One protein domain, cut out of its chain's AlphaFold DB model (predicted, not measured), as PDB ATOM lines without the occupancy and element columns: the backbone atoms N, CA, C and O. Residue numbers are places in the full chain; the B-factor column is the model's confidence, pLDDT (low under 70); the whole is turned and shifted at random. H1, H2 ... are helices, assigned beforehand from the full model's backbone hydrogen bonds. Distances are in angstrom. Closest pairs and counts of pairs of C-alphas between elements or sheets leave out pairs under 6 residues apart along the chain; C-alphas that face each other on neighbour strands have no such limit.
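AT A GLANCE: This is residues 532 to 619 of the 686 residues of a protein of Monilinia fructicola (UniProt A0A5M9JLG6). One long helix, H5, runs past a group of four shorter helices; H1 and H3 pack on its middle, and its residues 610 to 619 stick out. The printed part has 88 residues with five named helices, H1 to H5 in order, and no named strand: all helix. It is compact, radius of gyration of the C-alphas 13.7 A, and elongated, 43 by 26 by 19 A.

IN THESE COORDINATES: H1, residues 532 to 538, begins at C-alpha (-9.235, -4.436, 30.016). H2 is residues 541 to 547, H3 552 to 565, 20.3 A from first to last C-alpha, and H4 580 to 587. H5, 592 to 619, 40.6 A, ends at C-alpha (-40.585, -16.213, 32.230).

HOW THE PARTS SIT: H1 touches H5 at C-alphas Tyr 538 and Ala 602, the closest, 5.7 A. H3 touches H5 with residues 562 to 565 alone, at a steep tilt of 52 degrees, opposite ways; the closest C-alphas, Trp 562 and Glu 605, are 7.5 A apart. H2 is close but not clearly touching H3, closest C-alphas Glu 544 and Tyr 555, 6.9 A; likewise H4 and H1, Ser 532 and Gln 584, 7.7 A. Every O i to N i+4 pair is within hydrogen-bond range in H1, H4 and H5, 9 of 10 in H3, and 1 of 3 in H2, with 1 of 4 O i to N i+3 pairs.

THE WHOLE: The farthest C-alphas, Lys 589 and Glu 619, are 43.2 A apart. The printed part has no cut; the link H3 to H4 is long. pLDDT is under 70 at 541 to 554, 576 and 592.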
ATOM      1  N   SER A 532      -8.946  -3.074  30.482       80.50
ATOM      2  CA  SER A 532      -9.235  -4.436  30.016       80.50
ATOM      3  C   SER A 532      -9.787  -5.325  31.127       80.50
ATOM      4  O   SER A 532     -10.738  -6.061  30.900       80.50
ATOM      5  N   SER A 533      -9.261  -5.207  32.346       78.06
ATOM      6  CA  SER A 533      -9.735  -5.978  33.496       78.06
ATOM      7  C   SER A 533     -11.140  -5.569  33.952       78.06
ATOM      8  O   SER A 533     -11.874  -6.401  34.476       78.06
ATOM      9  N   LEU A 534     -11.541  -4.304  33.770       82.31
ATOM     10  CA  LEU A 534     -12.913  -3.863  34.057       82.31
ATOM     11  C   LEU A 534     -13.881  -4.465  33.039       82.31
ATOM     12  O   LEU A 534     -14.927  -5.000  33.408       82.31
ATOM     13  N   GLU A 535     -13.515  -4.382  31.764       81.50
ATOM     14  CA  GLU A 535     -14.323  -4.869  30.652       81.50
ATOM     15  C   GLU A 535     -14.443  -6.402  30.645       81.50
ATOM     16  O   GLU A 535     -15.520  -6.926  30.369       81.50
ATOM     17  N   GLU A 536     -13.389  -7.125  31.025       79.56
ATOM     18  CA  GLU A 536     -13.421  -8.585  31.125       79.56
ATOM     19  C   GLU A 536     -14.284  -9.080  32.295       79.56
ATOM     20  O   GLU A 536     -15.061 -10.023  32.134       79.56
ATOM     21  N   ASN A 537     -14.153  -8.457  33.470       76.44
ATOM     22  CA  ASN A 537     -14.803  -8.940  34.692       76.44
ATOM     23  C   ASN A 537     -16.260  -8.483  34.813       76.44
ATOM     24  O   ASN A 537     -17.112  -9.229  35.293       76.44
ATOM     25  N   TYR A 538     -16.553  -7.253  34.385       81.50
ATOM     26  CA  TYR A 538     -17.858  -6.620  34.603       81.50
ATOM     27  C   TYR A 538     -18.531  -6.149  33.313       81.50
ATOM     28  O   TYR A 538     -19.694  -5.747  33.347       81.50
ATOM     29  N   GLY A 539     -17.826  -6.204  32.181       79.50
ATOM     30  CA  GLY A 539     -18.416  -5.980  30.868       79.50
ATOM     31  C   GLY A 539     -19.182  -7.202  30.360       79.50
ATOM     32  O   GLY A 539     -19.491  -8.139  31.101       79.50
ATOM     33  N   PHE A 540     -19.515  -7.173  29.070       72.44
ATOM     34  CA  PHE A 540     -20.367  -8.176  28.418       72.44
ATOM     35  C   PHE A 540     -19.652  -8.980  27.320       72.44
ATOM     36  O   PHE A 540     -20.312  -9.620  26.503       72.44
ATOM     37  N   ALA A 541     -18.317  -8.918  27.275       65.25
ATOM     38  CA  ALA A 541     -17.510  -9.523  26.215       65.25
ATOM     39  C   ALA A 541     -17.587 -11.062  26.209       65.25
ATOM     40  O   ALA A 541     -17.584 -11.674  25.151       65.25
ATOM     41  N   LYS A 542     -17.723 -11.715  27.373       61.50
ATOM     42  CA  LYS A 542     -17.865 -13.184  27.453       61.50
ATOM     43  C   LYS A 542     -19.271 -13.654  27.048       61.50
ATOM     44  O   LYS A 542     -19.440 -14.737  26.496       61.50
ATOM     45  N   GLU A 543     -20.297 -12.827  27.255       61.19
ATOM     46  CA  GLU A 543     -21.673 -13.099  26.814       61.19
ATOM     47  C   GLU A 543     -21.893 -12.873  25.305       61.19
ATOM     48  O   GLU A 543     -22.911 -13.310  24.759       61.19
ATOM     49  N   GLU A 544     -20.936 -12.230  24.626       55.75
ATOM     50  CA  GLU A 544     -20.867 -12.081  23.166       55.75
ATOM     51  C   GLU A 544     -20.790 -13.450  22.466       55.75
ATOM     52  O   GLU A 544     -21.502 -13.695  21.486       55.75
ATOM     53  N   GLU A 545     -20.000 -14.373  23.022       50.75
ATOM     54  CA  GLU A 545     -19.685 -15.663  22.400       50.75
ATOM     55  C   GLU A 545     -20.830 -16.689  22.494       50.75
ATOM     56  O   GLU A 545     -20.984 -17.530  21.601       50.75
ATOM     57  N   ASN A 546     -21.677 -16.577  23.525       51.66
ATOM     58  CA  ASN A 546     -22.723 -17.560  23.831       51.66
ATOM     59  C   ASN A 546     -24.146 -17.134  23.424       51.66
ATOM     60  O   ASN A 546     -24.987 -18.004  23.210       51.66
ATOM     61  N   VAL A 547     -24.447 -15.832  23.283       51.12
ATOM     62  CA  VAL A 547     -25.830 -15.358  23.017       51.12
ATOM     63  C   VAL A 547     -25.944 -14.495  21.752       51.12
ATOM     64  O   VAL A 547     -27.049 -14.324  21.232       51.12
ATOM     65  N   HIS A 548     -24.855 -13.914  21.230       51.94
ATOM     66  CA  HIS A 548     -24.936 -12.830  20.228       51.94
ATOM     67  C   HIS A 548     -24.171 -13.073  18.915       51.94
ATOM     68  O   HIS A 548     -24.097 -12.161  18.089       51.94
ATOM     69  N   LYS A 549     -23.741 -14.314  18.641       49.81
ATOM     70  CA  LYS A 549     -23.138 -14.728  17.352       49.81
ATOM     71  C   LYS A 549     -23.964 -14.365  16.102       49.81
ATOM     72  O   LYS A 549     -23.427 -14.379  15.003       49.81
ATOM     73  N   SER A 550     -25.244 -14.006  16.241       49.66
ATOM     74  CA  SER A 550     -26.109 -13.617  15.121       49.66
ATOM     75  C   SER A 550     -26.169 -12.109  14.816       49.66
ATOM     76  O   SER A 550     -26.576 -11.768  13.710       49.66
ATOM     77  N   HIS A 551     -25.786 -11.193  15.725       56.47
ATOM     78  CA  HIS A 551     -25.993  -9.741  15.523       56.47
ATOM     79  C   HIS A 551     -24.939  -8.840  16.215       56.47
ATOM     80  O   HIS A 551     -25.204  -8.315  17.305       56.47
ATOM     81  N   PRO A 552     -23.801  -8.529  15.560       61.25
ATOM     82  CA  PRO A 552     -22.756  -7.635  16.090       61.25
ATOM     83  C   PRO A 552     -23.266  -6.242  16.507       61.25
ATOM     84  O   PRO A 552     -22.825  -5.665  17.497       61.25
ATOM     85  N   ALA A 553     -24.275  -5.715  15.803       65.75
ATOM     86  CA  ALA A 553     -24.888  -4.419  16.106       65.75
ATOM     87  C   ALA A 553     -25.649  -4.385  17.449       65.75
ATOM     88  O   ALA A 553     -25.858  -3.310  18.013       65.75
ATOM     89  N   SER A 554     -26.078  -5.541  17.965       67.06
ATOM     90  CA  SER A 554     -26.776  -5.634  19.256       67.06
ATOM     91  C   SER A 554     -25.812  -5.510  20.438       67.06
ATOM     92  O   SER A 554     -26.126  -4.843  21.426       67.06
ATOM     93  N   TYR A 555     -24.608  -6.072  20.297       71.12
ATOM     94  CA  TYR A 555     -23.551  -5.990  21.296       71.12
ATOM     95  C   TYR A 555     -23.038  -4.558  21.451       71.12
ATOM     96  O   TYR A 555     -22.986  -4.052  22.571       71.12
ATOM     97  N   VAL A 556     -22.766  -3.868  20.338       73.62
ATOM     98  CA  VAL A 556     -22.300  -2.469  20.353       73.62
ATOM     99  C   VAL A 556     -23.270  -1.572  21.127       73.62
ATOM    100  O   VAL A 556     -22.849  -0.870  22.043       73.62
ATOM    101  N   LYS A 557     -24.580  -1.679  20.867       77.19
ATOM    102  CA  LYS A 557     -25.611  -0.909  21.591       77.19
ATOM    103  C   LYS A 557     -25.666  -1.227  23.087       77.19
ATOM    104  O   LYS A 557     -25.904  -0.344  23.911       77.19
ATOM    105  N   LYS A 558     -25.471  -2.495  23.451       77.81
ATOM    106  CA  LYS A 558     -25.496  -2.950  24.846       77.81
ATOM    107  C   LYS A 558     -24.257  -2.486  25.608       77.81
ATOM    108  O   LYS A 558     -24.381  -2.003  26.730       77.81
ATOM    109  N   ARG A 559     -23.087  -2.563  24.972       82.31
ATOM    110  CA  ARG A 559     -21.825  -2.025  25.487       82.31
ATOM    111  C   ARG A 559     -21.895  -0.506  25.655       82.31
ATOM    112  O   ARG A 559     -21.518  -0.013  26.709       82.31
ATOM    113  N   GLU A 560     -22.431   0.225  24.676       81.56
ATOM    114  CA  GLU A 560     -22.663   1.676  24.778       81.56
ATOM    115  C   GLU A 560     -23.593   2.021  25.951       81.56
ATOM    116  O   GLU A 560     -23.266   2.874  26.773       81.56
ATOM    117  N   SER A 561     -24.712   1.303  26.087       82.50
ATOM    118  CA  SER A 561     -25.655   1.502  27.200       82.50
ATOM    119  C   SER A 561     -25.013   1.224  28.564       82.50
ATOM    120  O   SER A 561     -25.269   1.941  29.529       82.50
ATOM    121  N   TRP A 562     -24.151   0.208  28.645       87.69
ATOM    122  CA  TRP A 562     -23.392  -0.116  29.854       87.69
ATOM    123  C   TRP A 562     -22.368   0.961  30.212       87.69
ATOM    124  O   TRP A 562     -22.326   1.386  31.362       87.69
ATOM    125  N   ILE A 563     -21.602   1.459  29.233       87.62
ATOM    126  CA  ILE A 563     -20.636   2.557  29.418       87.62
ATOM    127  C   ILE A 563     -21.331   3.811  29.967       87.62
ATOM    128  O   ILE A 563     -20.812   4.463  30.876       87.62
ATOM    129  N   ILE A 564     -22.537   4.113  29.477       85.94
ATOM    130  CA  ILE A 564     -23.366   5.206  30.002       85.94
ATOM    131  C   ILE A 564     -23.806   4.909  31.445       85.94
ATOM    132  O   ILE A 564     -23.660   5.767  32.317       85.94
ATOM    133  N   ALA A 565     -24.299   3.698  31.727       85.38
ATOM    134  CA  ALA A 565     -24.806   3.316  33.050       85.38
ATOM    135  C   ALA A 565     -23.732   3.367  34.153       85.38
ATOM    136  O   ALA A 565     -24.011   3.790  35.277       85.38
ATOM    137  N   ILE A 566     -22.485   3.017  33.828       88.69
ATOM    138  CA  ILE A 566     -21.357   3.110  34.770       88.69
ATOM    139  C   ILE A 566     -20.795   4.537  34.903       88.69
ATOM    140  O   ILE A 566     -19.906   4.774  35.721       88.69
ATOM    141  N   GLY A 567     -21.346   5.510  34.166       83.56
ATOM    142  CA  GLY A 567     -21.001   6.931  34.267       83.56
ATOM    143  C   GLY A 567     -19.804   7.360  33.418       83.56
ATOM    144  O   GLY A 567     -19.196   8.386  33.713       83.56
ATOM    145  N   LEU A 568     -19.467   6.600  32.375       86.88
ATOM    146  CA  LEU A 568     -18.373   6.886  31.445       86.88
ATOM    147  C   LEU A 568     -18.879   7.425  30.094       86.88
ATOM    148  O   LEU A 568     -18.304   7.133  29.046       86.88
ATOM    149  N   ASP A 569     -19.917   8.266  30.097       83.69
ATOM    150  CA  ASP A 569     -20.417   8.964  28.895       83.69
ATOM    151  C   ASP A 569     -19.521  10.156  28.483       83.69
ATOM    152  O   ASP A 569     -19.941  11.293  28.252       83.69
ATOM    153  N   VAL A 570     -18.216   9.906  28.425       82.31
ATOM    154  CA  VAL A 570     -17.192  10.890  28.078       82.31
ATOM    155  C   VAL A 570     -16.245  10.310  27.037       82.31
ATOM    156  O   VAL A 570     -16.102   9.097  26.884       82.31
ATOM    157  N   TYR A 571     -15.609  11.185  26.262       78.44
ATOM    158  CA  TYR A 571     -14.579  10.753  25.319       78.44
ATOM    159  C   TYR A 571     -13.331  10.306  26.102       78.44
ATOM    160  O   TYR A 571     -12.968  10.988  27.060       78.44
ATOM    161  N   PRO A 572     -12.643   9.213  25.725       81.50
ATOM    162  CA  PRO A 572     -12.843   8.362  24.549       81.50
ATOM    163  C   PRO A 572     -13.841   7.207  24.733       81.50
ATOM    164  O   PRO A 572     -14.192   6.594  23.734       81.50
ATOM    165  N   PHE A 573     -14.330   6.926  25.947       82.19
ATOM    166  CA  PHE A 573     -15.158   5.750  26.278       82.19
ATOM    167  C   PHE A 573     -16.437   5.609  25.440       82.19
ATOM    168  O   PHE A 573     -16.781   4.502  25.035       82.19
ATOM    169  N   LYS A 574     -17.092   6.724  25.099       78.06
ATOM    170  CA  LYS A 574     -18.294   6.729  24.243       78.06
ATOM    171  C   LYS A 574     -18.037   6.566  22.739       78.06
ATOM    172  O   LYS A 574     -18.987   6.484  21.969       78.06
ATOM    173  N   ASN A 575     -16.779   6.601  22.287       78.19
ATOM    174  CA  ASN A 575     -16.459   6.508  20.863       78.19
ATOM    175  C   ASN A 575     -16.316   5.034  20.441       78.19
ATOM    176  O   ASN A 575     -15.367   4.379  20.874       78.19
ATOM    177  N   PRO A 576     -17.161   4.514  19.532       67.56
ATOM    178  CA  PRO A 576     -17.062   3.130  19.065       67.56
ATOM    179  C   PRO A 576     -15.785   2.846  18.255       67.56
ATOM    180  O   PRO A 576     -15.438   1.688  18.050       67.56
ATOM    181  N   LYS A 577     -15.071   3.885  17.796       74.25
ATOM    182  CA  LYS A 577     -13.791   3.780  17.071       74.25
ATOM    183  C   LYS A 577     -12.561   4.007  17.958       74.25
ATOM    184  O   LYS A 577     -11.447   4.066  17.441       74.25
ATOM    185  N   ALA A 578     -12.742   4.212  19.262       78.56
ATOM    186  CA  ALA A 578     -11.623   4.382  20.177       78.56
ATOM    187  C   ALA A 578     -10.844   3.068  20.335       78.56
ATOM    188  O   ALA A 578     -11.408   1.976  20.362       78.56
ATOM    189  N   THR A 579      -9.520   3.178  20.409       81.06
ATOM    190  CA  THR A 579      -8.630   2.022  20.534       81.06
ATOM    191  C   THR A 579      -8.504   1.589  21.999       81.06
ATOM    192  O   THR A 579      -8.598   2.443  22.889       81.06
ATOM    193  N   PRO A 580      -8.189   0.311  22.283       79.25
ATOM    194  CA  PRO A 580      -7.892  -0.157  23.641       79.25
ATOM    195  C   PRO A 580      -6.838   0.695  24.363       79.25
ATOM    196  O   PRO A 580      -6.988   1.015  25.540       79.25
ATOM    197  N   ALA A 581      -5.817   1.158  23.633       79.00
ATOM    198  CA  ALA A 581      -4.798   2.066  24.156       79.00
ATOM    199  C   ALA A 581      -5.378   3.425  24.593       79.00
ATOM    200  O   ALA A 581      -4.974   3.968  25.619       79.00
ATOM    201  N   SER A 582      -6.350   3.966  23.851       84.06
ATOM    202  CA  SER A 582      -7.012   5.225  24.213       84.06
ATOM    203  C   SER A 582      -7.921   5.084  25.441       84.06
ATOM    204  O   SER A 582      -7.930   5.982  26.284       84.06
ATOM    205  N   PHE A 583      -8.609   3.946  25.598       83.88
ATOM    206  CA  PHE A 583      -9.376   3.647  26.811       83.88
ATOM    207  C   PHE A 583      -8.459   3.501  28.020       83.88
ATOM    208  O   PHE A 583      -8.714   4.121  29.048       83.88
ATOM    209  N   GLN A 584      -7.349   2.772  27.880       87.19
ATOM    210  CA  GLN A 584      -6.365   2.629  28.951       87.19
ATOM    211  C   GLN A 584      -5.757   3.979  29.354       87.19
ATOM    212  O   GLN A 584      -5.656   4.276  30.540       87.19
ATOM    213  N   ALA A 585      -5.385   4.822  28.388       82.25
ATOM    214  CA  ALA A 585      -4.812   6.136  28.670       82.25
ATOM    215  C   ALA A 585      -5.800   7.073  29.385       82.25
ATOM    216  O   ALA A 585      -5.393   7.847  30.249       82.25
ATOM    217  N   ALA A 586      -7.089   7.018  29.037       84.12
ATOM    218  CA  ALA A 586      -8.125   7.782  29.729       84.12
ATOM    219  C   ALA A 586      -8.443   7.201  31.114       84.12
ATOM    220  O   ALA A 586      -8.625   7.952  32.066       84.12
ATOM    221  N   TRP A 587      -8.439   5.876  31.243       84.31
ATOM    222  CA  TRP A 587      -8.668   5.168  32.498       84.31
ATOM    223  C   TRP A 587      -7.573   5.453  33.529       84.31
ATOM    224  O   TRP A 587      -7.869   5.774  34.676       84.31
ATOM    225  N   SER A 588      -6.306   5.441  33.108       80.06
ATOM    226  CA  SER A 588      -5.165   5.772  33.971       80.06
ATOM    227  C   SER A 588      -5.158   7.227  34.462       80.06
ATOM    228  O   SER A 588      -4.484   7.521  35.445       80.06
ATOM    229  N   LYS A 589      -5.879   8.140  33.794       84.62
ATOM    230  CA  LYS A 589      -6.005   9.549  34.213       84.62
ATOM    231  C   LYS A 589      -7.047   9.762  35.313       84.62
ATOM    232  O   LYS A 589      -7.037  10.820  35.932       84.62
ATOM    233  N   LEU A 590      -7.931   8.792  35.545       79.94
ATOM    234  CA  LEU A 590      -8.926   8.863  36.610       79.94
ATOM    235  C   LEU A 590      -8.267   8.639  37.973       79.94
ATOM    236  O   LEU A 590      -7.398   7.766  38.142       79.94
ATOM    237  N   SER A 591      -8.725   9.393  38.968       75.75
ATOM    238  CA  SER A 591      -8.297   9.190  40.347       75.75
ATOM    239  C   SER A 591      -8.660   7.785  40.834       75.75
ATOM    240  O   SER A 591      -9.519   7.086  40.287       75.75
ATOM    241  N   ILE A 592      -7.968   7.349  41.882       64.69
ATOM    242  CA  ILE A 592      -8.216   6.061  42.531       64.69
ATOM    243  C   ILE A 592      -9.678   5.947  42.996       64.69
ATOM    244  O   ILE A 592     -10.290   4.894  42.825       64.69
ATOM    245  N   ASP A 593     -10.257   7.026  43.523       70.62
ATOM    246  CA  ASP A 593     -11.620   7.016  44.060       70.62
ATOM    247  C   ASP A 593     -12.689   7.047  42.958       70.62
ATOM    248  O   ASP A 593     -13.702   6.349  43.061       70.62
ATOM    249  N   GLU A 594     -12.438   7.754  41.852       79.12
ATOM    250  CA  GLU A 594     -13.301   7.697  40.664       79.12
ATOM    251  C   GLU A 594     -13.326   6.291  40.061       79.12
ATOM    252  O   GLU A 594     -14.401   5.755  39.784       79.12
ATOM    253  N   ARG A 595     -12.156   5.651  39.920       80.06
ATOM    254  CA  ARG A 595     -12.067   4.276  39.408       80.06
ATOM    255  C   ARG A 595     -12.820   3.289  40.295       80.06
ATOM    256  O   ARG A 595     -13.548   2.456  39.764       80.06
ATOM    257  N   LYS A 596     -12.728   3.411  41.624       78.12
ATOM    258  CA  LYS A 596     -13.514   2.586  42.564       78.12
ATOM    259  C   LYS A 596     -15.020   2.774  42.384       78.12
ATOM    260  O   LYS A 596     -15.749   1.790  42.292       78.12
ATOM    261  N   SER A 597     -15.478   4.024  42.288       83.06
ATOM    262  CA  SER A 597     -16.897   4.342  42.076       83.06
ATOM    263  C   SER A 597     -17.431   3.725  40.777       83.06
ATOM    264  O   SER A 597     -18.514   3.135  40.756       83.06
ATOM    265  N   ILE A 598     -16.646   3.789  39.696       87.06
ATOM    266  CA  ILE A 598     -17.007   3.195  38.404       87.06
ATOM    267  C   ILE A 598     -17.025   1.661  38.476       87.06
ATOM    268  O   ILE A 598     -17.976   1.050  37.992       87.06
ATOM    269  N   VAL A 599     -16.029   1.032  39.113       83.88
ATOM    270  CA  VAL A 599     -15.987  -0.431  39.323       83.88
ATOM    271  C   VAL A 599     -17.222  -0.908  40.091       83.88
ATOM    272  O   VAL A 599     -17.847  -1.894  39.703       83.88
ATOM    273  N   GLN A 600     -17.631  -0.185  41.135       82.00
ATOM    274  CA  GLN A 600     -18.811  -0.535  41.924       82.00
ATOM    275  C   GLN A 600     -20.106  -0.452  41.099       82.00
ATOM    276  O   GLN A 600     -20.943  -1.354  41.166       82.00
ATOM    277  N   LYS A 601     -20.258   0.593  40.274       87.69
ATOM    278  CA  LYS A 601     -21.391   0.703  39.341       87.69
ATOM    279  C   LYS A 601     -21.379  -0.415  38.298       87.69
ATOM    280  O   LYS A 601     -22.430  -0.979  38.003       87.69
ATOM    281  N   ALA A 602     -20.205  -0.767  37.775       86.44
ATOM    282  CA  ALA A 602     -20.053  -1.854  36.813       86.44
ATOM    283  C   ALA A 602     -20.461  -3.210  37.406       86.44
ATOM    284  O   ALA A 602     -21.203  -3.952  36.760       86.44
ATOM    285  N   LYS A 603     -20.060  -3.495  38.653       83.94
ATOM    286  CA  LYS A 603     -20.487  -4.688  39.400       83.94
ATOM    287  C   LYS A 603     -22.010  -4.739  39.552       83.94
ATOM    288  O   LYS A 603     -22.625  -5.738  39.188       83.94
ATOM    289  N   TYR A 604     -22.623  -3.640  39.997       85.69
ATOM    290  CA  TYR A 604     -24.077  -3.557  40.162       85.69
ATOM    291  C   TYR A 604     -24.839  -3.816  38.850       85.69
ATOM    292  O   TYR A 604     -25.809  -4.576  38.833       85.69
ATOM    293  N   GLU A 605     -24.399  -3.220  37.737       85.06
ATOM    294  CA  GLU A 605     -25.040  -3.428  36.432       85.06
ATOM    295  C   GLU A 605     -24.854  -4.862  35.914       85.06
ATOM    296  O   GLU A 605     -25.785  -5.431  35.333       85.06
ATOM    297  N   LYS A 606     -23.703  -5.494  36.180       82.88
ATOM    298  CA  LYS A 606     -23.478  -6.909  35.853       82.88
ATOM    299  C   LYS A 606     -24.434  -7.820  36.625       82.88
ATOM    300  O   LYS A 606     -25.111  -8.653  36.023       82.88
ATOM    301  N   GLU A 607     -24.554  -7.627  37.935       81.12
ATOM    302  CA  GLU A 607     -25.474  -8.390  38.791       81.12
ATOM    303  C   GLU A 607     -26.942  -8.159  38.417       81.12
ATOM    304  O   GLU A 607     -27.754  -9.088  38.425       81.12
ATOM    305  N   ARG A 608     -27.310  -6.919  38.078       79.69
ATOM    306  CA  ARG A 608     -28.646  -6.590  37.569       79.69
ATOM    307  C   ARG A 608     -28.945  -7.348  36.281       79.69
ATOM    308  O   ARG A 608     -30.017  -7.937  36.169       79.69
ATOM    309  N   TYR A 609     -28.004  -7.367  35.342       81.25
ATOM    310  CA  TYR A 609     -28.162  -8.095  34.090       81.25
ATOM    311  C   TYR A 609     -28.345  -9.601  34.315       81.25
ATOM    312  O   TYR A 609     -29.247 -10.192  33.724       81.25
ATOM    313  N   VAL A 610     -27.540 -10.214  35.189       78.62
ATOM    314  CA  VAL A 610     -27.677 -11.639  35.538       78.62
ATOM    315  C   VAL A 610     -29.059 -11.923  36.136       78.62
ATOM    316  O   VAL A 610     -29.724 -12.867  35.712       78.62
ATOM    317  N   ARG A 611     -29.546 -11.066  37.045       77.69
ATOM    318  CA  ARG A 611     -30.904 -11.177  37.610       77.69
ATOM    319  C   ARG A 611     -32.000 -11.037  36.552       77.69
ATOM    320  O   ARG A 611     -32.972 -11.786  36.583       77.69
ATOM    321  N   ASP A 612     -31.861 -10.098  35.621       78.12
ATOM    322  CA  ASP A 612     -32.835  -9.896  34.544       78.12
ATOM    323  C   ASP A 612     -32.822 -11.054  33.530       78.12
ATOM    324  O   ASP A 612     -33.877 -11.408  33.004       78.12
ATOM    325  N   MET A 613     -31.664 -11.671  33.275       75.75
ATOM    326  CA  MET A 613     -31.566 -12.891  32.465       75.75
ATOM    327  C   MET A 613     -32.229 -14.078  33.162       75.75
ATOM    328  O   MET A 613     -33.094 -14.704  32.559       75.75
ATOM    329  N   ALA A 614     -31.930 -14.307  34.443       74.56
ATOM    330  CA  ALA A 614     -32.586 -15.350  35.231       74.56
ATOM    331  C   ALA A 614     -34.113 -15.163  35.261       74.56
ATOM    332  O   ALA A 614     -34.856 -16.124  35.074       74.56
ATOM    333  N   ARG A 615     -34.597 -13.918  35.409       75.75
ATOM    334  CA  ARG A 615     -36.033 -13.602  35.322       75.75
ATOM    335  C   ARG A 615     -36.612 -13.942  33.947       75.75
ATOM    336  O   ARG A 615     -37.670 -14.551  33.882       75.75
ATOM    337  N   LYS A 616     -35.931 -13.582  32.856       78.50
ATOM    338  CA  LYS A 616     -36.383 -13.902  31.491       78.50
ATOM    339  C   LYS A 616     -36.390 -15.400  31.210       78.50
ATOM    340  O   LYS A 616     -37.258 -15.865  30.480       78.50
ATOM    341  N   ASP A 617     -35.437 -16.143  31.759       75.56
ATOM    342  CA  ASP A 617     -35.383 -17.595  31.601       75.56
ATOM    343  C   ASP A 617     -36.497 -18.272  32.414       75.56
ATOM    344  O   ASP A 617     -37.160 -19.168  31.897       75.56
ATOM    345  N   LEU A 618     -36.808 -17.756  33.610       73.38
ATOM    346  CA  LEU A 618     -37.998 -18.128  34.389       73.38
ATOM    347  C   LEU A 618     -39.309 -17.788  33.660       73.38
ATOM    348  O   LEU A 618     -40.222 -18.606  33.638       73.38
ATOM    349  N   GLU A 619     -39.412 -16.618  33.023       74.81
ATOM    350  CA  GLU A 619     -40.585 -16.213  32.230       74.81
ATOM    351  C   GLU A 619     -40.762 -17.086  30.976       74.81
ATOM    352  O   GLU A 619     -41.884 -17.451  30.632       74.81
TER     353      GLU A 619